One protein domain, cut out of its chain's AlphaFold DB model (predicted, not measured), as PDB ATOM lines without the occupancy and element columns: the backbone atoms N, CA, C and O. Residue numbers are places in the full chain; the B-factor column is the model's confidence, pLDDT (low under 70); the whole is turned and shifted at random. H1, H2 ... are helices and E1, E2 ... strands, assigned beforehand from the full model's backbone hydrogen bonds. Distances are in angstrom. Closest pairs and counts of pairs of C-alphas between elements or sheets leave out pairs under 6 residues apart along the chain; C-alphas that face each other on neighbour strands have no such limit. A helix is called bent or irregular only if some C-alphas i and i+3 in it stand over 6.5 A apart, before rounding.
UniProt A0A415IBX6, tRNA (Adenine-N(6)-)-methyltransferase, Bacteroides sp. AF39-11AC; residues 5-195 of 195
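Overview. This is residues 5 to 195 of the 195 residues of the protein "tRNA (Adenine-N(6)-)-methyltransferase" of Bacteroides sp. AF39-11AC (UniProt A0A415IBX6). A single strongly twisted sheet of seven strands runs through a compact body, with H1 and H2 packed on one face and H3 on the other, and from this body residues 176 to 195, of which 176 to 193 belong to the long helix H6, stick out as an arm. The arm makes the length of the whole: the C-alphas span 67 by 38 by 33 A, and the body without it spans 38 by 33 by 30 A. The printed part has 191 residues, with six named helices and seven named strands in the order H1 E1 H2 E2 E3 H3 E4 H4 H5 E5 E6 E7 H6. The mixed sheet has the order E2 E1 E3 E4 E6 E5 E7, its E4 to E6 and E6 to E5 pairs antiparallel and its other pairs parallel. The class is mixed, helices and strands, with under half of the residues, 94 of 191, in named elements, and the whole is compact, with a radius of gyration of the C-alphas of 17.9 A.

Along the chain. Across the sheet come E2, residues 56 to 59; E1, 34 to 37; E3, 78 to 81; E4, 102 to 107, 15.9 A long; E6, 146 to 151, 16.2 A; E5, 126 to 130, 13.1 A; and E7, 158 to 161. H1, residues 19 to 26, is 11.4 A long and begins at C-alpha 19 (211.022, 230.043, 278.126). It is irregular, but only just: C-alphas 21 and 24 are 6.54 A apart. H2 is residues 45 to 52, H3 88 to 97, 14.1 A long, H4 108 to 112, and H5 114 to 120. H6, residues 171 to 193, measures 33.5 A, from C-alpha 171 (214.079, 233.944, 285.025) to C-alpha 193 (222.135, 242.070, 316.501).

Arrangement. E2 and E7 are the edge strands. E3 and E4 are parallel, with N 103 and O 79 at 2.8 A; E4 and E6 are antiparallel at 153 degrees, with N 104 and O 149 at 2.9 A. E5 and E6 form a hairpin, with N 150 and O 126 at 2.8 A, and E7 is parallel to E5, with N 129 and O 159 at 2.8 A. E1, H2, E2 and E3, H3, E4 are strand-helix-strand units, two parallel neighbour strands with a helix between, each with a right-handed crossover. E4, H4 H5, E5 is a split unit, with E6 between its strands, also right-handed. H2 has a height over the sheet of 8.6 A and runs along the strands, at 12 degrees to E1 on the local plane. On the same face H1 touches H2, the C-alphas of Arg 19 and Glu 45 being closest at 5.4 A, at a steep tilt of 60 degrees, the same way. H3, on the opposite face, has a height of 10.3 A and runs along the strands, at 13 degrees to E4 on the local plane. H5, not on the sheet, only just touches H3, with 3 pairs of C-alphas within 8 A, the closest Val 89 and Ala 115 at 6.8 A. H4 only grazes the sheet with residues 108 to 110. H6 is not on the sheet; it is close to H2 but not clearly touching, the C-alphas of Glu 45 and Arg 171 being closest at 7.1 A. In H2, H3, H5 and H6 every O i to N i+4 pair is within hydrogen-bond range; H1 has 1 of 4, with 3 of 5 O i to N i+3 pairs, and H4 has 0 of 1, with 2 of 2.

Size, cuts and confidence. The two C-alphas farthest apart are those of Glu 122 and Lys 195, 67.2 A. The printed part has no cut and ends at the chain's last residue, 195. The long links are E2 to E3, with 18 residues, and E5 to E6, with 15. The mean pLDDT of the printed part is 88.6; residues 5 to 15, 138 to 141, 167 to 169, 173 to 174 and 195 are under 70.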
ATOM      1  N   LYS A   5     204.358 215.486 293.927       57.06
ATOM      2  CA  LYS A   5     205.450 214.855 294.681       57.06
ATOM      3  C   LYS A   5     206.747 214.643 293.892       57.06
ATOM      4  O   LYS A   5     207.808 214.560 294.507       57.06
ATOM      5  N   TYR A   6     206.688 214.547 292.560       51.16
ATOM      6  CA  TYR A   6     207.870 214.372 291.705       51.16
ATOM      7  C   TYR A   6     208.527 215.702 291.314       51.16
ATOM      8  O   TYR A   6     209.603 215.710 290.724       51.16
ATOM      9  N   LEU A   7     207.906 216.830 291.661       52.97
ATOM     10  CA  LEU A   7     208.347 218.173 291.294       52.97
ATOM     11  C   LEU A   7     208.969 218.918 292.479       52.97
ATOM     12  O   LEU A   7     208.807 220.134 292.565       52.97
ATOM     13  N   ARG A   8     209.633 218.208 293.407       45.69
ATOM     14  CA  ARG A   8     210.205 218.755 294.654       45.69
ATOM     15  C   ARG A   8     211.256 219.854 294.407       45.69
ATOM     16  O   ARG A   8     212.452 219.617 294.497       45.69
ATOM     17  N   SER A   9     210.769 221.063 294.181       44.81
ATOM     18  CA  SER A   9     211.294 222.333 294.667       44.81
ATOM     19  C   SER A   9     210.076 223.250 294.858       44.81
ATOM     20  O   SER A   9     209.206 223.345 293.990       44.81
ATOM     21  N   ASN A  10     209.981 223.818 296.060       42.56
ATOM     22  CA  ASN A  10     208.898 224.635 296.618       42.56
ATOM     23  C   ASN A  10     207.578 223.905 296.932       42.56
ATOM     24  O   ASN A  10     206.983 223.225 296.101       42.56
ATOM     25  N   LYS A  11     207.113 224.080 298.179       46.09
ATOM     26  CA  LYS A  11     205.831 223.606 298.742       46.09
ATOM     27  C   LYS A  11     204.593 224.278 298.095       46.09
ATOM     28  O   LYS A  11     203.559 224.372 298.741       46.09
ATOM     29  N   GLY A  12     204.715 224.796 296.872       51.25
ATOM     30  CA  GLY A  12     203.676 225.547 296.169       51.25
ATOM     31  C   GLY A  12     203.090 224.778 294.985       51.25
ATOM     32  O   GLY A  12     203.771 223.959 294.362       51.25
ATOM     33  N   ASP A  13     201.830 225.080 294.674       55.19
ATOM     34  CA  ASP A  13     201.087 224.553 293.518       55.19
ATOM     35  C   ASP A  13     201.566 225.127 292.173       55.19
ATOM     36  O   ASP A  13     201.185 224.620 291.115       55.19
ATOM     37  N   GLU A  14     202.406 226.162 292.214       60.50
ATOM     38  CA  GLU A  14     202.943 226.879 291.062       60.50
ATOM     39  C   GLU A  14     204.287 226.284 290.610       60.50
ATOM     40  O   GLU A  14     205.136 225.895 291.423       60.50
ATOM     41  N   LYS A  15     204.493 226.200 289.291       69.31
ATOM     42  CA  LYS A  15     205.774 225.795 288.700       69.31
ATOM     43  C   LYS A  15     206.216 226.801 287.668       69.31
ATOM     44  O   LYS A  15     205.473 227.115 286.737       69.31
ATOM     45  N   TYR A  16     207.467 227.214 287.799       80.69
ATOM     46  CA  TYR A  16     208.080 228.120 286.852       80.69
ATOM     47  C   TYR A  16     208.288 227.403 285.521       80.69
ATOM     48  O   TYR A  16     208.979 226.386 285.426       80.69
ATOM     49  N   THR A  17     207.605 227.906 284.497       87.88
ATOM     50  CA  THR A  17     207.688 227.369 283.140       87.88
ATOM     51  C   THR A  17     208.920 227.962 282.468       87.88
ATOM     52  O   THR A  17     209.061 229.180 282.472       87.88
ATOM     53  N   PRO A  18     209.823 227.153 281.896       90.75
ATOM     54  CA  PRO A  18     210.971 227.684 281.177       90.75
ATOM     55  C   PRO A  18     210.541 228.300 279.839       90.75
ATOM     56  O   PRO A  18     209.610 227.819 279.187       90.75
ATOM     57  N   ARG A  19     211.281 229.314 279.380       93.75
ATOM     58  CA  ARG A  19     211.022 230.043 278.126       93.75
ATOM     59  C   ARG A  19     210.783 229.129 276.924       93.75
ATOM     60  O   ARG A  19     209.837 229.335 276.166       93.75
ATOM     61  N   TYR A  20     211.593 228.078 276.769       93.94
ATOM     62  CA  TYR A  20     211.479 227.156 275.633       93.94
ATOM     63  C   TYR A  20     210.141 226.403 275.578       93.94
ATOM     64  O   TYR A  20     209.769 225.923 274.513       93.94
ATOM     65  N   ALA A  21     209.417 226.286 276.696       95.00
ATOM     66  CA  ALA A  21     208.087 225.682 276.728       95.00
ATOM     67  C   ALA A  21     206.978 226.686 276.362       95.00
ATOM     68  O   ALA A  21     205.880 226.278 275.987       95.00
ATOM     69  N   VAL A  22     207.259 227.992 276.422       96.88
ATOM     70  CA  VAL A  22     206.347 229.059 275.977       96.88
ATOM     71  C   VAL A  22     206.458 229.272 274.467       96.88
ATOM     72  O   VAL A  22     205.447 229.396 273.787       96.88
ATOM     73  N   LEU A  23     207.670 229.245 273.905       96.94
ATOM     74  CA  LEU A  23     207.910 229.534 272.482       96.94
ATOM     75  C   LEU A  23     207.014 228.775 271.475       96.94
ATOM     76  O   LEU A  23     206.590 229.403 270.504       96.94
ATOM     77  N   PRO A  24     206.683 227.477 271.649       97.44
ATOM     78  CA  PRO A  24     205.874 226.753 270.671       97.44
ATOM     79  C   PRO A  24     204.481 227.352 270.461       97.44
ATOM     80  O   PRO A  24     204.029 227.440 269.321       97.44
ATOM     81  N   ILE A  25     203.811 227.814 271.528       98.00
ATOM     82  CA  ILE A  25     202.418 228.279 271.415       98.00
ATOM     83  C   ILE A  25     202.300 229.567 270.597       98.00
ATOM     84  O   ILE A  25     201.296 229.783 269.926       98.00
ATOM     85  N   ILE A  26     203.358 230.384 270.570       97.50
ATOM     86  CA  ILE A  26     203.411 231.661 269.845       97.50
ATOM     87  C   ILE A  26     203.119 231.492 268.352       97.50
ATOM     88  O   ILE A  26     202.530 232.386 267.746       97.50
ATOM     89  N   LYS A  27     203.491 230.350 267.761       96.81
ATOM     90  CA  LYS A  27     203.262 230.050 266.338       96.81
ATOM     91  C   LYS A  27     201.777 229.980 265.972       96.81
ATOM     92  O   LYS A  27     201.437 230.162 264.808       96.81
ATOM     93  N   TYR A  28     200.915 229.726 266.956       97.62
ATOM     94  CA  TYR A  28     199.475 229.531 266.781       97.62
ATOM     95  C   TYR A  28     198.654 230.742 267.243       97.62
ATOM     96  O   TYR A  28     197.430 230.733 267.148       97.62
ATOM     97  N   LEU A  29     199.309 231.802 267.727       97.56
ATOM     98  CA  LEU A  29     198.653 233.039 268.136       97.56
ATOM     99  C   LEU A  29     198.707 234.079 267.012       97.56
ATOM    100  O   LEU A  29     199.763 234.349 266.436       97.56
ATOM    101  N   SER A  30     197.582 234.744 266.747       95.50
ATOM    102  CA  SER A  30     197.557 235.906 265.854       95.50
ATOM    103  C   SER A  30     198.175 237.129 266.533       95.50
ATOM    104  O   SER A  30     197.896 237.423 267.691       95.50
ATOM    105  N   LYS A  31     198.977 237.914 265.805       92.50
ATOM    106  CA  LYS A  31     199.643 239.118 266.347       92.50
ATOM    107  C   LYS A  31     198.690 240.227 266.801       92.50
ATOM    108  O   LYS A  31     199.113 241.134 267.509       92.50
ATOM    109  N   LYS A  32     197.422 240.170 266.390       93.69
ATOM    110  CA  LYS A  32     196.391 241.129 266.815       93.69
ATOM    111  C   LYS A  32     195.735 240.745 268.142       93.69
ATOM    112  O   LYS A  32     195.082 241.589 268.743       93.69
ATOM    113  N   THR A  33     195.911 239.500 268.572       94.75
ATOM    114  CA  THR A  33     195.272 238.920 269.748       94.75
ATOM    115  C   THR A  33     195.862 239.500 271.032       94.75
ATOM    116  O   THR A  33     197.084 239.570 271.199       94.75
ATOM    117  N   LYS A  34     194.985 239.890 271.956       98.38
ATOM    118  CA  LYS A  34     195.318 240.233 273.336       98.38
ATOM    119  C   LYS A  34     195.272 238.975 274.202       98.38
ATOM    120  O   LYS A  34     194.225 238.339 274.341       98.38
ATOM    121  N   VAL A  35     196.422 238.610 274.754       98.75
ATOM    122  CA  VAL A  35     196.611 237.401 275.557       98.75
ATOM    123  C   VAL A  35     196.371 237.716 277.028       98.75
ATOM    124  O   VAL A  35     196.887 238.707 277.540       98.75
ATOM    125  N   TRP A  36     195.613 236.863 277.708       98.75
ATOM    126  CA  TRP A  36     195.485 236.872 279.158       98.75
ATOM    127  C   TRP A  36     196.264 235.699 279.763       98.75
ATOM    128  O   TRP A  36     196.066 234.540 279.387       98.75
ATOM    129  N   CYS A  37     197.144 236.011 280.710       98.44
ATOM    130  CA  CYS A  37     197.939 235.070 281.493       98.44
ATOM    131  C   CYS A  37     197.397 235.029 282.943       98.44
ATOM    132  O   CYS A  37     197.863 235.789 283.794       98.44
ATOM    133  N   PRO A  38     196.351 234.221 283.229       97.50
ATOM    134  CA  PRO A  38     195.572 234.301 284.470       97.50
ATOM    135  C   PRO A  38     196.238 233.779 285.746       97.50
ATOM    136  O   PRO A  38     195.661 233.928 286.825       97.50
ATOM    137  N   PHE A  39     197.392 233.127 285.621       95.62
ATOM    138  CA  PHE A  39     198.110 232.487 286.724       95.62
ATOM    139  C   PHE A  39     199.550 232.982 286.799       95.62
ATOM    140  O   PHE A  39     200.428 232.271 287.274       95.62
ATOM    141  N   ASP A  40     199.805 234.185 286.292       94.50
ATOM    142  CA  ASP A  40     201.148 234.670 286.037       94.50
ATOM    143  C   ASP A  40     201.395 236.020 286.710       94.50
ATOM    144  O   ASP A  40     200.610 236.969 286.618       94.50
ATOM    145  N   MET A  41     202.554 236.117 287.352       91.94
ATOM    146  CA  MET A  41     203.138 237.387 287.764       91.94
ATOM    147  C   MET A  41     203.819 238.078 286.574       91.94
ATOM    148  O   MET A  41     204.151 237.441 285.576       91.94
ATOM    149  N   GLU A  42     204.100 239.377 286.694       92.25
ATOM    150  CA  GLU A  42     204.703 240.172 285.611       92.25
ATOM    151  C   GLU A  42     206.031 239.598 285.076       92.25
ATOM    152  O   GLU A  42     206.334 239.717 283.889       92.25
ATOM    153  N   HIS A  43     206.804 238.951 285.949       89.31
ATOM    154  CA  HIS A  43     208.116 238.375 285.656       89.31
ATOM    155  C   HIS A  43     208.051 236.914 285.167       89.31
ATOM    156  O   HIS A  43     209.088 236.269 285.012       89.31
ATOM    157  N   SER A  44     206.856 236.368 284.905       92.44
ATOM    158  CA  SER A  44     206.734 235.008 284.379       92.44
ATOM    159  C   SER A  44     207.224 234.893 282.938       92.44
ATOM    160  O   SER A  44     207.118 235.826 282.139       92.44
ATOM    161  N   GLU A  45     207.726 233.714 282.565       95.25
ATOM    162  CA  GLU A  45     208.148 233.469 281.183       95.25
ATOM    163  C   GLU A  45     206.988 233.580 280.191       95.25
ATOM    164  O   GLU A  45     207.236 233.934 279.040       95.25
ATOM    165  N   PHE A  46     205.735 233.343 280.601       96.94
ATOM    166  CA  PHE A  46     204.585 233.624 279.741       96.94
ATOM    167  C   PHE A  46     204.504 235.116 279.436       96.94
ATOM    168  O   PHE A  46     204.535 235.499 278.266       96.94
ATOM    169  N   VAL A  47     204.475 235.960 280.471       97.25
ATOM    170  CA  VAL A  47     204.331 237.411 280.310       97.25
ATOM    171  C   VAL A  47     205.509 237.997 279.540       97.25
ATOM    172  O   VAL A  47     205.311 238.699 278.546       97.25
ATOM    173  N   LEU A  48     206.733 237.676 279.959       97.00
ATOM    174  CA  LEU A  48     207.949 238.211 279.358       97.00
ATOM    175  C   LEU A  48     208.108 237.749 277.904       97.00
ATOM    176  O   LEU A  48     208.264 238.581 277.012       97.00
ATOM    177  N   THR A  49     207.986 236.446 277.629       96.75
ATOM    178  CA  THR A  49     208.185 235.912 276.270       96.75
ATOM    179  C   THR A  49     207.101 236.399 275.308       96.75
ATOM    180  O   THR A  49     207.404 236.743 274.165       96.75
ATOM    181  N   LEU A  50     205.834 236.480 275.735       98.00
ATOM    182  CA  LEU A  50     204.757 236.996 274.884       98.00
ATOM    183  C   LEU A  50     204.942 238.494 274.581       98.00
ATOM    184  O   LEU A  50     204.807 238.901 273.421       98.00
ATOM    185  N   LYS A  51     205.324 239.307 275.576       97.44
ATOM    186  CA  LYS A  51     205.651 240.732 275.373       97.44
ATOM    187  C   LYS A  51     206.850 240.910 274.429       97.44
ATOM    188  O   LYS A  51     206.775 241.717 273.500       97.44
ATOM    189  N   GLU A  52     207.917 240.122 274.593       97.00
ATOM    190  CA  GLU A  52     209.084 240.096 273.687       97.00
ATOM    191  C   GLU A  52     208.667 239.832 272.230       97.00
ATOM    192  O   GLU A  52     209.160 240.476 271.303       97.00
ATOM    193  N   HIS A  53     207.687 238.948 272.023       97.19
ATOM    194  CA  HIS A  53     207.133 238.620 270.706       97.19
ATOM    195  C   HIS A  53     205.998 239.556 270.255       97.19
ATOM    196  O   HIS A  53     205.282 239.237 269.297       97.19
ATOM    197  N   ARG A  54     205.886 240.734 270.888       97.44
ATOM    198  CA  ARG A  54     204.999 241.853 270.526       97.44
ATOM    199  C   ARG A  54     203.500 241.571 270.673       97.44
ATOM    200  O   ARG A  54     202.699 242.225 270.008       97.44
ATOM    201  N   PHE A  55     203.107 240.634 271.533       98.25
ATOM    202  CA  PHE A  55     201.699 240.482 271.911       98.25
ATOM    203  C   PHE A  55     201.297 241.529 272.952       98.25
ATOM    204  O   PHE A  55     202.113 241.963 273.767       98.25
ATOM    205  N   LYS A  56     200.017 241.909 272.950       98.06
ATOM    206  CA  LYS A  56     199.410 242.607 274.090       98.06
ATOM    207  C   LYS A  56     199.111 241.563 275.159       98.06
ATOM    208  O   LYS A  56     198.485 240.554 274.839       98.06
ATOM    209  N   VAL A  57     199.560 241.797 276.389       98.19
ATOM    210  CA  VAL A  57     199.462 240.819 277.477       98.19
ATOM    211  C   VAL A  57     198.894 241.484 278.719       98.19
ATOM    212  O   VAL A  57     199.511 242.417 279.232       98.19
ATOM    213  N   ASP A  58     197.773 240.961 279.205       98.19
ATOM    214  CA  ASP A  58     197.320 241.176 280.578       98.19
ATOM    215  C   ASP A  58     197.717 239.958 281.408       98.19
ATOM    216  O   ASP A  58     197.598 238.817 280.954       98.19
ATOM    217  N   HIS A  59     198.165 240.186 282.634       97.75
ATOM    218  CA  HIS A  59     198.450 239.118 283.579       97.75
ATOM    219  C   HIS A  59     197.658 239.346 284.861       97.75
ATOM    220  O   HIS A  59     197.273 240.471 285.180       97.75
ATOM    221  N   SER A  60     197.395 238.265 285.577       97.38
ATOM    222  CA  SER A  60     196.777 238.309 286.894       97.38
ATOM    223  C   SER A  60     197.305 237.165 287.734       97.38
ATOM    224  O   SER A  60     197.629 236.101 287.208       97.38
ATOM    225  N   HIS A  61     197.351 237.371 289.043       94.62
ATOM    226  CA  HIS A  61     197.753 236.339 289.977       94.62
ATOM    227  C   HIS A  61     196.925 236.432 291.258       94.62
ATOM    228  O   HIS A  61     196.506 237.509 291.677       94.62
ATOM    229  N   ILE A  62     196.739 235.305 291.947       92.62
ATOM    230  CA  ILE A  62     196.031 235.298 293.235       92.62
ATOM    231  C   ILE A  62     196.734 236.183 294.283       92.62
ATOM    232  O   ILE A  62     196.080 236.798 295.118       92.62
ATOM    233  N   CYS A  63     198.064 236.305 294.196       89.00
ATOM    234  CA  CYS A  63     198.862 237.172 295.073       89.00
ATOM    235  C   CYS A  63     198.667 238.673 294.810       89.00
ATOM    236  O   CYS A  63     199.067 239.473 295.648       89.00
ATOM    237  N   THR A  64     198.091 239.057 293.669       88.38
ATOM    238  CA  THR A  64     197.756 240.451 293.336       88.38
ATOM    239  C   THR A  64     196.262 240.727 293.510       88.38
ATOM    240  O   THR A  64     195.731 241.640 292.890       88.38
ATOM    241  N   GLU A  65     195.574 239.910 294.321       92.75
ATOM    242  CA  GLU A  65     194.121 239.963 294.570       92.75
ATOM    243  C   GLU A  65     193.253 239.744 293.318       92.75
ATOM    244  O   GLU A  65     192.035 239.909 293.344       92.75
ATOM    245  N   GLN A  66     193.861 239.282 292.227       96.00
ATOM    246  CA  GLN A  66     193.191 238.967 290.971       96.00
ATOM    247  C   GLN A  66     193.032 237.450 290.842       96.00
ATOM    248  O   GLN A  66     193.599 236.807 289.958       96.00
ATOM    249  N   ASP A  67     192.277 236.868 291.778       95.56
ATOM    250  CA  ASP A  67     191.917 235.447 291.768       95.56
ATOM    251  C   ASP A  67     191.238 235.102 290.445       95.56
ATOM    252  O   ASP A  67     190.210 235.704 290.124       95.56
ATOM    253  N   PHE A  68     191.782 234.111 289.722       97.62
ATOM    254  CA  PHE A  68     191.222 233.641 288.464       97.62
ATOM    255  C   PHE A  68     189.716 233.518 288.598       97.62
ATOM    256  O   PHE A  68     189.039 234.228 287.887       97.62
ATOM    257  N   PHE A  69     189.165 232.785 289.565       96.88
ATOM    258  CA  PHE A  69     187.722 232.517 289.644       96.88
ATOM    259  C   PHE A  69     186.819 233.748 289.829       96.88
ATOM    260  O   PHE A  69     185.615 233.641 289.594       96.88
ATOM    261  N   LYS A  70     187.372 234.901 290.217       97.31
ATOM    262  CA  LYS A  70     186.623 236.133 290.518       97.31
ATOM    263  C   LYS A  70     186.989 237.306 289.617       97.31
ATOM    264  O   LYS A  70     186.223 238.259 289.531       97.31
ATOM    265  N   TYR A  71     188.141 237.237 288.964       97.88
ATOM    266  CA  TYR A  71     188.684 238.295 288.132       97.88
ATOM    267  C   TYR A  71     188.662 237.907 286.652       97.88
ATOM    268  O   TYR A  71     188.838 236.744 286.273       97.88
ATOM    269  N   GLU A  72     188.458 238.912 285.811       97.31
ATOM    270  CA  GLU A  72     188.568 238.849 284.361       97.31
ATOM    271  C   GLU A  72     188.970 240.251 283.863       97.31
ATOM    272  O   GLU A  72     188.379 241.235 284.318       97.31
ATOM    273  N   PRO A  73     189.965 240.390 282.966       97.62
ATOM    274  CA  PRO A  73     190.264 241.672 282.339       97.62
ATOM    275  C   PRO A  73     189.098 242.152 281.469       97.62
ATOM    276  O   PRO A  73     188.431 241.347 280.826       97.62
ATOM    277  N   GLU A  74     188.918 243.468 281.354       96.69
ATOM    278  CA  GLU A  74     187.844 244.067 280.542       96.69
ATOM    279  C   GLU A  74     187.844 243.563 279.087       96.69
ATOM    280  O   GLU A  74     186.799 243.275 278.499       96.69
ATOM    281  N   HIS A  75     189.037 243.406 278.504       97.19
ATOM    282  CA  HIS A  75     189.210 242.947 277.130       97.19
ATOM    283  C   HIS A  75     190.369 241.963 277.016       97.19
ATOM    284  O   HIS A  75     191.497 242.291 277.383       97.19
ATOM    285  N   TRP A  76     190.098 240.796 276.435       98.50
ATOM    286  CA  TRP A  76     191.067 239.752 276.111       98.50
ATOM    287  C   TRP A  76     190.478 238.805 275.056       98.50
ATOM    288  O   TRP A  76     189.253 238.640 274.976       98.50
ATOM    289  N   ASP A  77     191.351 238.165 274.282       98.69
ATOM    290  CA  ASP A  77     190.967 237.311 273.154       98.69
ATOM    291  C   ASP A  77     191.316 235.832 273.375       98.69
ATOM    292  O   ASP A  77     190.578 234.958 272.929       98.69
ATOM    293  N   VAL A  78     192.434 235.537 274.050       98.81
ATOM    294  CA  VAL A  78     192.910 234.165 274.306       98.81
ATOM    295  C   VAL A  78     193.536 234.049 275.692       98.81
ATOM    296  O   VAL A  78     194.218 234.970 276.139       98.81
ATOM    297  N   ILE A  79     193.362 232.901 276.345       98.88
ATOM    298  CA  ILE A  79     194.119 232.549 277.555       98.88
ATOM    299  C   ILE A  79     195.352 231.726 277.178       98.88
ATOM    300  O   ILE A  79     195.228 230.726 276.475       98.88
ATOM    301  N   VAL A  80     196.530 232.092 277.683       98.69
ATOM    302  CA  VAL A  80     197.756 231.288 277.539       98.69
ATOM    303  C   VAL A  80     198.534 231.317 278.848       98.69
ATOM    304  O   VAL A  80     198.989 232.382 279.254       98.69
ATOM    305  N   SER A  81     198.666 230.172 279.527       97.56
ATOM    306  CA  SER A  81     199.330 230.100 280.841       97.56
ATOM    307  C   SER A  81     199.652 228.654 281.268       97.56
ATOM    308  O   SER A  81     199.270 227.689 280.600       97.56
ATOM    309  N   ASN A  82     200.346 228.495 282.399       95.00
ATOM    310  CA  ASN A  82     200.533 227.236 283.121       95.00
ATOM    311  C   ASN A  82     199.701 227.271 284.419       95.00
ATOM    312  O   ASN A  82     200.141 227.876 285.397       95.00
ATOM    313  N   PRO A  83     198.503 226.658 284.452       93.25
ATOM    314  CA  PRO A  83     197.643 226.695 285.629       93.25
ATOM    315  C   PRO A  83     198.253 225.939 286.820       93.25
ATOM    316  O   PRO A  83     199.059 225.019 286.632       93.25
ATOM    317  N   PRO A  84     197.814 226.244 288.055       88.31
ATOM    318  CA  PRO A  84     198.226 225.495 289.238       88.31
ATOM    319  C   PRO A  84     197.858 224.004 289.151       88.31
ATOM    320  O   PRO A  84     197.005 223.554 288.368       88.31
ATOM    321  N   PHE A  85     198.512 223.180 289.978       79.62
ATOM    322  CA  PHE A  85     198.209 221.747 289.993       79.62
ATOM    323  C   PHE A  85     196.844 221.394 290.574       79.62
ATOM    324  O   PHE A  85     196.244 220.406 290.148       79.62
ATOM    325  N   SER A  86     196.359 222.189 291.513       82.69
ATOM    326  CA  SER A  86     195.055 222.031 292.140       82.69
ATOM    327  C   SER A  86     193.924 222.556 291.242       82.69
ATOM    328  O   SER A  86     194.145 223.282 290.278       82.69
ATOM    329  N   ASN A  87     192.685 222.134 291.525       88.75
ATOM    330  CA  ASN A  87     191.448 222.668 290.925       88.75
ATOM    331  C   ASN A  87     191.360 222.675 289.386       88.75
ATOM    332  O   ASN A  87     190.576 223.423 288.806       88.75
ATOM    333  N   LYS A  88     192.104 221.788 288.717       91.56
ATOM    334  CA  LYS A  88     192.171 221.680 287.249       91.56
ATOM    335  C   LYS A  88     190.796 221.636 286.587       91.56
ATOM    336  O   LYS A  88     190.565 222.355 285.628       91.56
ATOM    337  N   VAL A  89     189.873 220.828 287.111       95.50
ATOM    338  CA  VAL A  89     188.521 220.696 286.542       95.50
ATOM    339  C   VAL A  89     187.811 222.049 286.509       95.50
ATOM    340  O   VAL A  89     187.428 222.488 285.432       95.50
ATOM    341  N   ALA A  90     187.750 222.751 287.643       97.44
ATOM    342  CA  ALA A  90     187.104 224.060 287.741       97.44
ATOM    343  C   ALA A  90     187.787 225.124 286.861       97.44
ATOM    344  O   ALA A  90     187.116 225.965 286.265       97.44
ATOM    345  N   ILE A  91     189.120 225.074 286.737       97.88
ATOM    346  CA  ILE A  91     189.868 225.971 285.845       97.88
ATOM    347  C   ILE A  91     189.425 225.771 284.393       97.88
ATOM    348  O   ILE A  91     189.074 226.736 283.716       97.88
ATOM    349  N   PHE A  92     189.411 224.523 283.924       98.19
ATOM    350  CA  PHE A  92     189.011 224.204 282.556       98.19
ATOM    351  C   PHE A  92     187.519 224.458 282.308       98.19
ATOM    352  O   PHE A  92     187.176 224.971 281.247       98.19
ATOM    353  N   GLU A  93     186.636 224.174 283.270       98.19
ATOM    354  CA  GLU A  93     185.211 224.535 283.188       98.19
ATOM    355  C   GLU A  93     185.036 226.034 282.962       98.19
ATOM    356  O   GLU A  93     184.308 226.443 282.053       98.19
ATOM    357  N   ARG A  94     185.764 226.853 283.728       98.25
ATOM    358  CA  ARG A  94     185.724 228.305 283.586       98.25
ATOM    359  C   ARG A  94     186.294 228.767 282.250       98.25
ATOM    360  O   ARG A  94     185.626 229.533 281.561       98.25
ATOM    361  N   CYS A  95     187.448 228.252 281.823       98.56
ATOM    362  CA  CYS A  95     187.989 228.546 280.492       98.56
ATOM    363  C   CYS A  95     186.980 228.225 279.377       98.56
ATOM    364  O   CYS A  95     186.738 229.050 278.499       98.56
ATOM    365  N   LEU A  96     186.345 227.052 279.438       98.50
ATOM    366  CA  LEU A  96     185.346 226.632 278.455       98.50
ATOM    367  C   LEU A  96     184.066 227.483 278.518       98.50
ATOM    368  O   LEU A  96     183.399 227.632 277.495       98.50
ATOM    369  N   SER A  97     183.710 228.026 279.685       97.88
ATOM    370  CA  SER A  97     182.529 228.888 279.857       97.88
ATOM    371  C   SER A  97     182.652 230.232 279.138       97.88
ATOM    372  O   SER A  97     181.644 230.767 278.687       97.88
ATOM    373  N   PHE A  98     183.875 230.738 278.937       98.06
ATOM    374  CA  PHE A  98     184.096 231.977 278.190       98.06
ATOM    375  C   PHE A  98     183.798 231.847 276.692       98.06
ATOM    376  O   PHE A  98     183.663 232.856 276.005       98.06
ATOM    377  N   GLY A  99     183.755 230.623 276.148       97.38
ATOM    378  CA  GLY A  99     183.588 230.395 274.708       97.38
ATOM    379  C   GLY A  99     184.730 230.955 273.846       97.38
ATOM    380  O   GLY A  99     184.594 231.027 272.622       97.38
ATOM    381  N   LYS A 100     185.851 231.342 274.464       98.31
ATOM    382  CA  LYS A 100     187.032 231.922 273.818       98.31
ATOM    383  C   LYS A 100     188.176 230.906 273.732       98.31
ATOM    384  O   LYS A 100     188.194 229.949 274.511       98.31
ATOM    385  N   PRO A 101     189.130 231.099 272.805       98.62
ATOM    386  CA  PRO A 101     190.294 230.236 272.706       98.62
ATOM    387  C   PRO A 101     191.147 230.228 273.977       98.62
ATOM    388  O   PRO A 101     191.287 231.244 274.666       98.62
ATOM    389  N   PHE A 102     191.775 229.091 274.263       98.81
ATOM    390  CA  PHE A 102     192.789 228.996 275.309       98.81
ATOM    391  C   PHE A 102     193.856 227.953 274.979       98.81
ATOM    392  O   PHE A 102     193.623 227.048 274.181       98.81
ATOM    393  N   ALA A 103     195.004 228.068 275.643       98.69
ATOM    394  CA  ALA A 103     196.077 227.087 275.677       98.69
ATOM    395  C   ALA A 103     196.662 227.012 277.092       98.69
ATOM    396  O   ALA A 103     197.334 227.938 277.551       98.69
ATOM    397  N   LEU A 104     196.421 225.904 277.790       98.44
ATOM    398  CA  LEU A 104     196.922 225.685 279.146       98.44
ATOM    399  C   LEU A 104     197.990 224.594 279.152       98.44
ATOM    400  O   LEU A 104     197.720 223.459 278.752       98.44
ATOM    401  N   LEU A 105     199.200 224.925 279.607       97.31
ATOM    402  CA  LEU A 105     200.291 223.958 279.715       97.31
ATOM    403  C   LEU A 105     200.001 222.975 280.851       97.31
ATOM    404  O   LEU A 105     199.873 223.369 282.003       97.31
ATOM    405  N   MET A 106     199.897 221.687 280.542       94.44
ATOM    406  CA  MET A 106     199.437 220.682 281.500       94.44
ATOM    407  C   MET A 106     200.187 219.363 281.364       94.44
ATOM    408  O   MET A 106     200.711 219.027 280.307       94.44
ATOM    409  N   SER A 107     200.219 218.591 282.454       92.62
ATOM    410  CA  SER A 107     200.770 217.234 282.444       92.62
ATOM    411  C   SER A 107     199.874 216.290 281.646       92.62
ATOM    412  O   SER A 107     198.668 216.205 281.896       92.62
ATOM    413  N   ASN A 108     200.485 215.486 280.777       94.88
ATOM    414  CA  ASN A 108     199.783 214.482 279.974       94.88
ATOM    415  C   ASN A 108     199.175 213.369 280.831       94.88
ATOM    416  O   ASN A 108     198.285 212.661 280.374       94.88
ATOM    417  N   PHE A 109     199.584 213.241 282.097       92.00
ATOM    418  CA  PHE A 109     198.934 212.317 283.018       92.00
ATOM    419  C   PHE A 109     197.458 212.620 283.254       92.00
ATOM    420  O   PHE A 109     196.719 211.705 283.613       92.00
ATOM    421  N   TRP A 110     197.022 213.866 283.050       92.81
ATOM    422  CA  TRP A 110     195.615 214.217 283.203       92.81
ATOM    423  C   TRP A 110     194.716 213.495 282.189       92.81
ATOM    424  O   TRP A 110     193.561 213.236 282.502       92.81
ATOM    425  N   LEU A 111     195.254 213.066 281.039       93.69
ATOM    426  CA  LEU A 111     194.525 212.259 280.048       93.69
ATOM    427  C   LEU A 111     194.124 210.869 280.566       93.69
ATOM    428  O   LEU A 111     193.247 210.242 279.984       93.69
ATOM    429  N   ASN A 112     194.731 210.392 281.658       93.44
ATOM    430  CA  ASN A 112     194.314 209.148 282.313       93.44
ATOM    431  C   ASN A 112     193.118 209.348 283.261       93.44
ATOM    432  O   ASN A 112     192.632 208.380 283.843       93.44
ATOM    433  N   ASP A 113     192.673 210.589 283.473       93.81
ATOM    434  CA  ASP A 113     191.467 210.894 284.237       93.81
ATOM    435  C   ASP A 113     190.230 210.892 283.324       93.81
ATOM    436  O   ASP A 113     190.290 211.182 282.132       93.81
ATOM    437  N   SER A 114     189.069 210.618 283.907       95.31
ATOM    438  CA  SER A 114     187.760 210.779 283.262       95.31
ATOM    439  C   SER A 114     187.375 212.239 282.961       95.31
ATOM    440  O   SER A 114     186.517 212.491 282.116       95.31
ATOM    441  N   ALA A 115     187.963 213.212 283.663       95.94
ATOM    442  CA  ALA A 115     187.571 214.614 283.600       95.94
ATOM    443  C   ALA A 115     187.765 215.257 282.216       95.94
ATOM    444  O   ALA A 115     186.799 215.861 281.755       95.94
ATOM    445  N   PRO A 116     188.906 215.107 281.504       95.62
ATOM    446  CA  PRO A 116     189.025 215.591 280.129       95.62
ATOM    447  C   PRO A 116     187.917 215.056 279.224       95.62
ATOM    448  O   PRO A 116     187.287 215.830 278.513       95.62
ATOM    449  N   CYS A 117     187.606 213.756 279.313       95.62
ATOM    450  CA  CYS A 117     186.514 213.167 278.542       95.62
ATOM    451  C   CYS A 117     185.181 213.863 278.842       95.62
ATOM    452  O   CYS A 117     184.493 214.259 277.913       95.62
ATOM    453  N   ARG A 118     184.835 214.094 280.117       96.62
ATOM    454  CA  ARG A 118     183.595 214.808 280.476       96.62
ATOM    455  C   ARG A 118     183.569 216.257 279.985       96.62
ATOM    456  O   ARG A 118     182.547 216.701 279.476       96.62
ATOM    457  N   LEU A 119     184.670 216.988 280.151       97.38
ATOM    458  CA  LEU A 119     184.754 218.420 279.839       97.38
ATOM    459  C   LEU A 119     184.725 218.702 278.333       97.38
ATOM    460  O   LEU A 119     184.152 219.703 277.902       97.38
ATOM    461  N   PHE A 120     185.329 217.808 277.553       97.00
ATOM    462  CA  PHE A 120     185.554 217.964 276.119       97.00
ATOM    463  C   PHE A 120     184.761 216.960 275.270       97.00
ATOM    464  O   PHE A 120     185.017 216.804 274.083       97.00
ATOM    465  N   LYS A 121     183.768 216.263 275.834       93.94
ATOM    466  CA  LYS A 121     182.930 215.346 275.045       93.94
ATOM    467  C   LYS A 121     182.202 216.070 273.909       93.94
ATOM    468  O   LYS A 121     182.156 215.583 272.790       93.94
ATOM    469  N   GLU A 122     181.664 217.245 274.226       95.31
ATOM    470  CA  GLU A 122     180.865 218.080 273.319       95.31
ATOM    471  C   GLU A 122     181.624 219.349 272.883       95.31
ATOM    472  O   GLU A 122     181.050 220.274 272.309       95.31
ATOM    473  N   LYS A 123     182.916 219.444 273.217       95.62
ATOM    474  CA  LYS A 123     183.788 220.585 272.909       95.62
ATOM    475  C   LYS A 123     185.130 220.056 272.445       95.62
ATOM    476  O   LYS A 123     185.705 219.207 273.102       95.62
ATOM    477  N   GLU A 124     185.666 220.585 271.358       94.75
ATOM    478  CA  GLU A 124     186.922 220.083 270.809       94.75
ATOM    479  C   GLU A 124     188.102 220.274 271.779       94.75
ATOM    480  O   GLU A 124     188.409 221.402 272.171       94.75
ATOM    481  N   LEU A 125     188.746 219.173 272.179       97.88
ATOM    482  CA  LEU A 125     190.049 219.199 272.842       97.88
ATOM    483  C   LEU A 125     191.142 219.178 271.779       97.88
ATOM    484  O   LEU A 125     191.210 218.259 270.965       97.88
ATOM    485  N   GLU A 126     192.035 220.152 271.850       98.56
ATOM    486  CA  GLU A 126     193.223 220.238 271.015       98.56
ATOM    487  C   GLU A 126     194.478 220.010 271.870       98.56
ATOM    488  O   GLU A 126     194.555 220.465 273.011       98.56
ATOM    489  N   LEU A 127     195.485 219.322 271.333       98.62
ATOM    490  CA  LEU A 127     196.740 219.027 272.019       98.62
ATOM    491  C   LEU A 127     197.930 219.502 271.186       98.62
ATOM    492  O   LEU A 127     198.145 219.030 270.069       98.62
ATOM    493  N   LEU A 128     198.747 220.380 271.773       98.62
ATOM    494  CA  LEU A 128     200.086 220.688 271.273       98.62
ATOM    495  C   LEU A 128     201.098 219.827 272.033       98.62
ATOM    496  O   LEU A 128     201.521 220.175 273.139       98.62
ATOM    497  N   LEU A 129     201.421 218.672 271.457       98.00
ATOM    498  CA  LEU A 129     202.304 217.671 272.041       98.00
ATOM    499  C   LEU A 129     203.773 218.020 271.808       98.00
ATOM    500  O   LEU A 129     204.154 218.466 270.728       98.00
ATOM    501  N   PHE A 130     204.608 217.747 272.808       97.31
ATOM    502  CA  PHE A 130     206.048 217.976 272.737       97.31
ATOM    503  C   PHE A 130     206.838 216.677 272.584       97.31
ATOM    504  O   PHE A 130     206.515 215.670 273.215       97.31
ATOM    505  N   ASP A 131     207.920 216.725 271.804       95.00
ATOM    506  CA  ASP A 131     208.886 215.625 271.652       95.00
ATOM    507  C   ASP A 131     209.723 215.371 272.922       95.00
ATOM    508  O   ASP A 131     210.283 214.288 273.113       95.00
ATOM    509  N   LYS A 132     209.809 216.369 273.807       92.50
ATOM    510  CA  LYS A 132     210.600 216.347 275.040       92.50
ATOM    511  C   LYS A 132     209.758 216.763 276.243       92.50
ATOM    512  O   LYS A 132     208.776 217.495 276.143       92.50
ATOM    513  N   ARG A 133     210.181 216.316 277.427       91.50
ATOM    514  CA  ARG A 133     209.563 216.712 278.699       91.50
ATOM    515  C   ARG A 133     210.000 218.119 279.086       91.50
ATOM    516  O   ARG A 133     211.191 218.425 279.038       91.50
ATOM    517  N   VAL A 134     209.044 218.929 279.529       90.25
ATOM    518  CA  VAL A 134     209.319 220.249 280.103       90.25
ATOM    519  C   VAL A 134     209.972 220.068 281.473       90.25
ATOM    520  O   VAL A 134     209.442 219.379 282.344       90.25
ATOM    521  N   GLN A 135     211.135 220.683 281.649       86.94
ATOM    522  CA  GLN A 135     211.882 220.718 282.902       86.94
ATOM    523  C   GLN A 135     211.462 221.949 283.700       86.94
ATOM    524  O   GLN A 135     211.784 223.076 283.337       86.94
ATOM    525  N   TYR A 136     210.732 221.716 284.788       81.25
ATOM    526  CA  TYR A 136     210.273 222.761 285.708       81.25
ATOM    527  C   TYR A 136     211.261 223.023 286.859       81.25
ATOM    528  O   TYR A 136     211.023 223.882 287.703       81.25
ATOM    529  N   ASN A 137     212.329 222.226 286.951       73.06
ATOM    530  CA  ASN A 137     213.379 222.332 287.958       73.06
ATOM    531  C   ASN A 137     214.699 221.743 287.430       73.06
ATOM    532  O   ASN A 137     214.706 221.002 286.446       73.06
ATOM    533  N   ASP A 138     215.797 222.016 288.134       67.62
ATOM    534  CA  ASP A 138     217.144 221.540 287.780       67.62
ATOM    535  C   ASP A 138     217.373 220.049 287.990       67.62
ATOM    536  O   ASP A 138     218.420 219.506 287.637       67.62
ATOM    537  N   LEU A 139     216.409 219.347 288.585       66.25
ATOM    538  CA  LEU A 139     216.606 217.950 288.940       66.25
ATOM    539  C   LEU A 139     216.590 217.038 287.710       66.25
ATOM    540  O   LEU A 139     216.925 215.865 287.858       66.25
ATOM    541  N   ASN A 140     216.199 217.540 286.527       64.81
ATOM    542  CA  ASN A 140     216.100 216.784 285.268       64.81
ATOM    543  C   ASN A 140     215.323 215.461 285.411       64.81
ATOM    544  O   ASN A 140     215.576 214.467 284.730       64.81
ATOM    545  N   ARG A 141     214.374 215.430 286.350       67.56
ATOM    546  CA  ARG A 141     213.691 214.214 286.819       67.56
ATOM    547  C   ARG A 141     212.197 214.227 286.562       67.56
ATOM    548  O   ARG A 141     211.507 213.356 287.080       67.56
ATOM    549  N   VAL A 142     211.681 215.180 285.781       76.00
ATOM    550  CA  VAL A 142     210.246 215.242 285.483       76.00
ATOM    551  C   VAL A 142     209.836 213.929 284.790       76.00
ATOM    552  O   VAL A 142     210.295 213.646 283.677       76.00
ATOM    553  N   PRO A 143     209.018 213.070 285.435       79.00
ATOM    554  CA  PRO A 143     208.750 211.726 284.929       79.00
ATOM    555  C   PRO A 143     207.651 211.711 283.859       79.00
ATOM    556  O   PRO A 143     207.273 210.644 283.385       79.00
ATOM    557  N   PHE A 144     207.132 212.880 283.478       83.62
ATOM    558  CA  PHE A 144     205.961 213.027 282.625       83.62
ATOM    559  C   PHE A 144     206.173 214.003 281.478       83.62
ATOM    560  O   PHE A 144     206.959 214.941 281.574       83.62
ATOM    561  N   GLY A 145     205.445 213.768 280.386       91.88
ATOM    562  CA  GLY A 145     205.287 214.752 279.322       91.88
ATOM    563  C   GLY A 145     204.305 215.843 279.735       91.88
ATOM    564  O   GLY A 145     203.359 215.582 280.486       91.88
ATOM    565  N   SER A 146     204.536 217.041 279.216       94.88
ATOM    566  CA  SER A 146     203.576 218.138 279.263       94.88
ATOM    567  C   SER A 146     203.180 218.503 277.843       94.88
ATOM    568  O   SER A 146     203.923 218.245 276.895       94.88
ATOM    569  N   SER A 147     202.006 219.085 277.686       97.50
ATOM    570  CA  SER A 147     201.480 219.548 276.405       97.50
ATOM    571  C   SER A 147     200.556 220.729 276.658       97.50
ATOM    572  O   SER A 147     200.043 220.874 277.771       97.50
ATOM    573  N   TYR A 148     200.343 221.585 275.659       98.44
ATOM    574  CA  TYR A 148     199.240 222.537 275.775       98.44
ATOM    575  C   TYR A 148     197.931 221.818 275.489       98.44
ATOM    576  O   TYR A 148     197.794 221.157 274.462       98.44
ATOM    577  N   PHE A 149     196.990 221.965 276.413       98.50
ATOM    578  CA  PHE A 149     195.599 221.587 276.240       98.50
ATOM    579  C   PHE A 149     194.878 222.838 275.760       98.50
ATOM    580  O   PHE A 149     194.787 223.835 276.486       98.50
ATOM    581  N   CYS A 150     194.431 222.785 274.518       98.62
ATOM    582  CA  CYS A 150     193.909 223.911 273.775       98.62
ATOM    583  C   CYS A 150     192.426 223.720 273.446       98.62
ATOM    584  O   CYS A 150     191.883 222.613 273.501       98.62
ATOM    585  N   HIS A 151     191.787 224.827 273.087       98.50
ATOM    586  CA  HIS A 151     190.459 224.859 272.491       98.50
ATOM    587  C   HIS A 151     190.384 226.039 271.522       98.50
ATOM    588  O   HIS A 151     190.732 227.156 271.916       98.50
ATOM    589  N   ARG A 152     189.892 225.815 270.295       97.75
ATOM    590  CA  ARG A 152     189.689 226.836 269.251       97.75
ATOM    591  C   ARG A 152     190.962 227.601 268.887       97.75
ATOM    592  O   ARG A 152     190.901 228.807 268.638       97.75
ATOM    593  N   LEU A 153     192.111 226.930 268.884       97.19
ATOM    594  CA  LEU A 153     193.398 227.586 268.659       97.19
ATOM    595  C   LEU A 153     194.262 226.896 267.603       97.19
ATOM    596  O   LEU A 153     194.862 227.563 266.762       97.19
ATOM    597  N   LEU A 154     194.358 225.571 267.653       97.75
ATOM    598  CA  LEU A 154     195.190 224.792 266.747       97.75
ATOM    599  C   LEU A 154     194.457 224.507 265.431       97.75
ATOM    600  O   LEU A 154     193.241 224.384 265.374       97.75
ATOM    601  N   LEU A 155     195.223 224.328 264.351       92.56
ATOM    602  CA  LEU A 155     194.678 223.966 263.033       92.56
ATOM    603  C   LEU A 155     194.199 222.503 262.953       92.56
ATOM    604  O   LEU A 155     193.565 222.113 261.974       92.56
ATOM    605  N   LYS A 156     194.583 221.673 263.930       96.88
ATOM    606  CA  LYS A 156     194.253 220.248 264.047       96.88
ATOM    607  C   LYS A 156     194.103 219.899 265.525       96.88
ATOM    608  O   LYS A 156     194.787 220.490 266.357       96.88
ATOM    609  N   GLN A 157     193.318 218.866 265.826       96.75
ATOM    610  CA  GLN A 157     193.147 218.363 267.195       96.75
ATOM    611  C   GLN A 157     194.454 217.917 267.850       96.75
ATOM    612  O   GLN A 157     194.608 218.048 269.055       96.75
ATOM    613  N   ILE A 158     195.409 217.389 267.084       98.31
ATOM    614  CA  ILE A 158     196.723 217.013 267.608       98.31
ATOM    615  C   ILE A 158     197.791 217.602 266.699       98.31
ATOM    616  O   ILE A 158     197.816 217.351 265.490       98.31
ATOM    617  N   VAL A 159     198.682 218.384 267.297       98.44
ATOM    618  CA  VAL A 159     199.836 218.995 266.643       98.44
ATOM    619  C   VAL A 159     201.082 218.643 267.447       98.44
ATOM    620  O   VAL A 159     201.045 218.610 268.673       98.44
ATOM    621  N   PHE A 160     202.184 218.364 266.757       97.75
ATOM    622  CA  PHE A 160     203.455 217.992 267.372       97.75
ATOM    623  C   PHE A 160     204.465 219.123 267.210       97.75
ATOM    624  O   PHE A 160     204.602 219.681 266.121       97.75
ATOM    625  N   GLU A 161     205.190 219.425 268.278       97.12
ATOM    626  CA  GLU A 161     206.229 220.447 268.318       97.12
ATOM    627  C   GLU A 161     207.519 219.892 268.914       97.12
ATOM    628  O   GLU A 161     207.512 219.147 269.897       97.12
ATOM    629  N   ASN A 162     208.641 220.289 268.314       95.44
ATOM    630  CA  ASN A 162     209.962 219.922 268.806       95.44
ATOM    631  C   ASN A 162     210.489 221.034 269.712       95.44
ATOM    632  O   ASN A 162     210.652 222.175 269.274       95.44
ATOM    633  N   LEU A 163     210.791 220.709 270.966       93.44
ATOM    634  CA  LEU A 163     211.358 221.663 271.910       93.44
ATOM    635  C   LEU A 163     212.862 221.820 271.674       93.44
ATOM    636  O   LEU A 163     213.633 220.856 271.764       93.44
ATOM    637  N   THR A 164     213.288 223.060 271.448       89.25
ATOM    638  CA  THR A 164     214.700 223.458 271.489       89.25
ATOM    639  C   THR A 164     215.037 223.864 272.915       89.25
ATOM    640  O   THR A 164     214.779 224.991 273.329       89.25
ATOM    641  N   VAL A 165     215.563 222.921 273.696       79.62
ATOM    642  CA  VAL A 165     215.886 223.162 275.107       79.62
ATOM    643  C   VAL A 165     217.138 224.034 275.197       79.62
ATOM    644  O   VAL A 165     218.251 223.572 274.949       79.62
ATOM    645  N   GLU A 166     216.953 225.297 275.568       73.56
ATOM    646  CA  GLU A 166     218.039 226.164 276.025       73.56
ATOM    647  C   GLU A 166     218.456 225.708 277.436       73.56
ATOM    648  O   GLU A 166     217.606 225.448 278.291       73.56
ATOM    649  N   LYS A 167     219.762 225.550 277.693       61.03
ATOM    650  CA  LYS A 167     220.257 225.226 279.041       61.03
ATOM    651  C   LYS A 167     220.064 226.451 279.940       61.03
ATOM    652  O   LYS A 167     220.797 227.422 279.799       61.03
ATOM    653  N   GLY A 168     219.101 226.387 280.853       61.53
ATOM    654  CA  GLY A 168     218.843 227.433 281.841       61.53
ATOM    655  C   GLY A 168     217.460 227.287 282.470       61.53
ATOM    656  O   GLY A 168     216.523 226.806 281.831       61.53
ATOM    657  N   LEU A 169     217.341 227.681 283.735       66.50
ATOM    658  CA  LEU A 169     216.056 227.807 284.415       66.50
ATOM    659  C   LEU A 169     215.295 229.041 283.920       66.50
ATOM    660  O   LEU A 169     215.868 229.942 283.313       66.50
ATOM    661  N   SER A 170     213.994 229.096 284.211       73.00
ATOM    662  CA  SER A 170     213.195 230.316 284.033       73.00
ATOM    663  C   SER A 170     213.788 231.488 284.820       73.00
ATOM    664  O   SER A 170     214.254 231.271 285.943       73.00
ATOM    665  N   ARG A 171     213.649 232.721 284.319       77.12
ATOM    666  CA  ARG A 171     214.079 233.944 285.025       77.12
ATOM    667  C   ARG A 171     213.524 234.035 286.450       77.12
ATOM    668  O   ARG A 171     214.296 234.244 287.377       77.12
ATOM    669  N   MET A 172     212.248 233.684 286.641       72.38
ATOM    670  CA  MET A 172     211.610 233.621 287.969       72.38
ATOM    671  C   MET A 172     212.345 232.736 288.986       72.38
ATOM    672  O   MET A 172     212.274 232.978 290.187       72.38
ATOM    673  N   HIS A 173     213.020 231.678 288.530       69.06
ATOM    674  CA  HIS A 173     213.790 230.822 289.428       69.06
ATOM    675  C   HIS A 173     214.999 231.581 289.979       69.06
ATOM    676  O   HIS A 173     215.254 231.530 291.178       69.06
ATOM    677  N   GLY A 174     215.694 232.326 289.112       67.56
ATOM    678  CA  GLY A 174     216.789 233.204 289.515       67.56
ATOM    679  C   GLY A 174     216.323 234.282 290.492       67.56
ATOM    680  O   GLY A 174     216.938 234.448 291.544       67.56
ATOM    681  N   ASP A 175     215.192 234.931 290.199       72.75
ATOM    682  CA  ASP A 175     214.620 235.976 291.060       72.75
ATOM    683  C   ASP A 175     214.301 235.443 292.470       72.75
ATOM    684  O   ASP A 175     214.616 236.076 293.482       72.75
ATOM    685  N   MET A 176     213.711 234.245 292.562       73.50
ATOM    686  CA  MET A 176     213.384 233.628 293.852       73.50
ATOM    687  C   MET A 176     214.622 233.169 294.618       73.50
ATOM    688  O   MET A 176     214.660 233.311 295.842       73.50
ATOM    689  N   ASP A 177     215.649 232.672 293.932       73.50
ATOM    690  CA  ASP A 177     216.923 232.337 294.567       73.50
ATOM    691  C   ASP A 177     217.606 233.579 295.154       73.50
ATOM    692  O   ASP A 177     218.141 233.528 296.267       73.50
ATOM    693  N   GLU A 178     217.577 234.711 294.446       73.88
ATOM    694  CA  GLU A 178     218.085 235.989 294.954       73.88
ATOM    695  C   GLU A 178     217.285 236.487 296.161       73.88
ATOM    696  O   GLU A 178     217.875 236.880 297.176       73.88
ATOM    697  N   LEU A 179     215.952 236.399 296.107       76.38
ATOM    698  CA  LEU A 179     215.082 236.777 297.220       76.38
ATOM    699  C   LEU A 179     215.361 235.926 298.467       76.38
ATOM    700  O   LEU A 179     215.518 236.464 299.565       76.38
ATOM    701  N   VAL A 180     215.469 234.603 298.314       76.56
ATOM    702  CA  VAL A 180     215.762 233.680 299.421       76.56
ATOM    703  C   VAL A 180     217.136 233.970 300.027       76.56
ATOM    704  O   VAL A 180     217.260 234.012 301.255       76.56
ATOM    705  N   LYS A 181     218.160 234.238 299.206       76.75
ATOM    706  CA  LYS A 181     219.491 234.651 299.689       76.75
ATOM    707  C   LYS A 181     219.421 235.957 300.483       76.75
ATOM    708  O   LYS A 181     220.007 236.044 301.562       76.75
ATOM    709  N   SER A 182     218.675 236.945 299.989       77.56
ATOM    710  CA  SER A 182     218.477 238.235 300.663       77.56
ATOM    711  C   SER A 182     217.789 238.076 302.026       77.56
ATOM    712  O   SER A 182     218.283 238.577 303.039       77.56
ATOM    713  N   LEU A 183     216.702 237.299 302.084       80.31
ATOM    714  CA  LEU A 183     215.968 237.017 303.322       80.31
ATOM    715  C   LEU A 183     216.810 236.242 304.339       80.31
ATOM    716  O   LEU A 183     216.726 236.512 305.538       80.31
ATOM    717  N   THR A 184     217.631 235.301 303.872       81.38
ATOM    718  CA  THR A 184     218.540 234.532 304.733       81.38
ATOM    719  C   THR A 184     219.585 235.453 305.359       81.38
ATOM    720  O   THR A 184     219.708 235.489 306.580       81.38
ATOM    721  N   LYS A 185     220.228 236.304 304.550       80.62
ATOM    722  CA  LYS A 185     221.193 237.305 305.029       80.62
ATOM    723  C   LYS A 185     220.573 238.296 306.021       80.62
ATOM    724  O   LYS A 185     221.209 238.681 306.999       80.62
ATOM    725  N   TYR A 186     219.332 238.721 305.782       80.62
ATOM    726  CA  TYR A 186     218.608 239.606 306.696       80.62
ATOM    727  C   TYR A 186     218.292 238.924 308.036       80.62
ATOM    728  O   TYR A 186     218.479 239.529 309.090       80.62
ATOM    729  N   ARG A 187     217.867 237.652 308.012       81.88
ATOM    730  CA  ARG A 187     217.637 236.853 309.227       81.88
ATOM    731  C   ARG A 187     218.909 236.676 310.050       81.88
ATOM    732  O   ARG A 187     218.877 236.940 311.247       81.88
ATOM    733  N   GLU A 188     220.018 236.312 309.410       85.25
ATOM    734  CA  GLU A 188     221.325 236.173 310.069       85.25
ATOM    735  C   GLU A 188     221.774 237.488 310.724       85.25
ATOM    736  O   GLU A 188     222.279 237.487 311.845       85.25
ATOM    737  N   LYS A 189     221.526 238.628 310.065       80.50
ATOM    738  CA  LYS A 189     221.814 239.956 310.620       80.50
ATOM    739  C   LYS A 189     220.981 240.260 311.874       80.50
ATOM    740  O   LYS A 189     221.542 240.722 312.863       80.50
ATOM    741  N   ILE A 190     219.676 239.973 311.861       80.94
ATOM    742  CA  ILE A 190     218.807 240.150 313.041       80.94
ATOM    743  C   ILE A 190     219.257 239.258 314.203       80.94
ATOM    744  O   ILE A 190     219.199 239.673 315.358       80.94
ATOM    745  N   GLU A 191     219.661 238.020 313.926       81.69
ATOM    746  CA  GLU A 191     220.142 237.097 314.961       81.69
ATOM    747  C   GLU A 191     221.490 237.532 315.548       81.69
ATOM    748  O   GLU A 191     221.705 237.365 316.749       81.69
ATOM    749  N   TRP A 192     222.367 238.132 314.736       72.44
ATOM    750  CA  TRP A 192     223.616 238.741 315.197       72.44
ATOM    751  C   TRP A 192     223.377 239.961 316.095       72.44
ATOM    752  O   TRP A 192     223.991 240.064 317.148       72.44
ATOM    753  N   GLU A 193     222.457 240.857 315.726       73.12
ATOM    754  CA  GLU A 193     222.135 242.070 316.501       73.12
ATOM    755  C   GLU A 193     221.417 241.782 317.837       73.12
ATOM    756  O   GLU A 193     221.299 242.669 318.679       73.12
ATOM    757  N   LYS A 194     220.928 240.552 318.043       72.94
ATOM    758  CA  LYS A 194     220.298 240.092 319.294       72.94
ATOM    759  C   LYS A 194     221.275 239.441 320.285       72.94
ATOM    760  O   LYS A 194     220.831 239.058 321.369       72.94
ATOM    761  N   LYS A 195     222.547 239.265 319.914       61.28
ATOM    762  CA  LYS A 195     223.627 238.780 320.789       61.28
ATOM    763  C   LYS A 195     224.451 239.940 321.326       61.28
ATOM    764  O   LYS A 195     224.890 239.808 322.487       61.28
TER     765      LYS A 195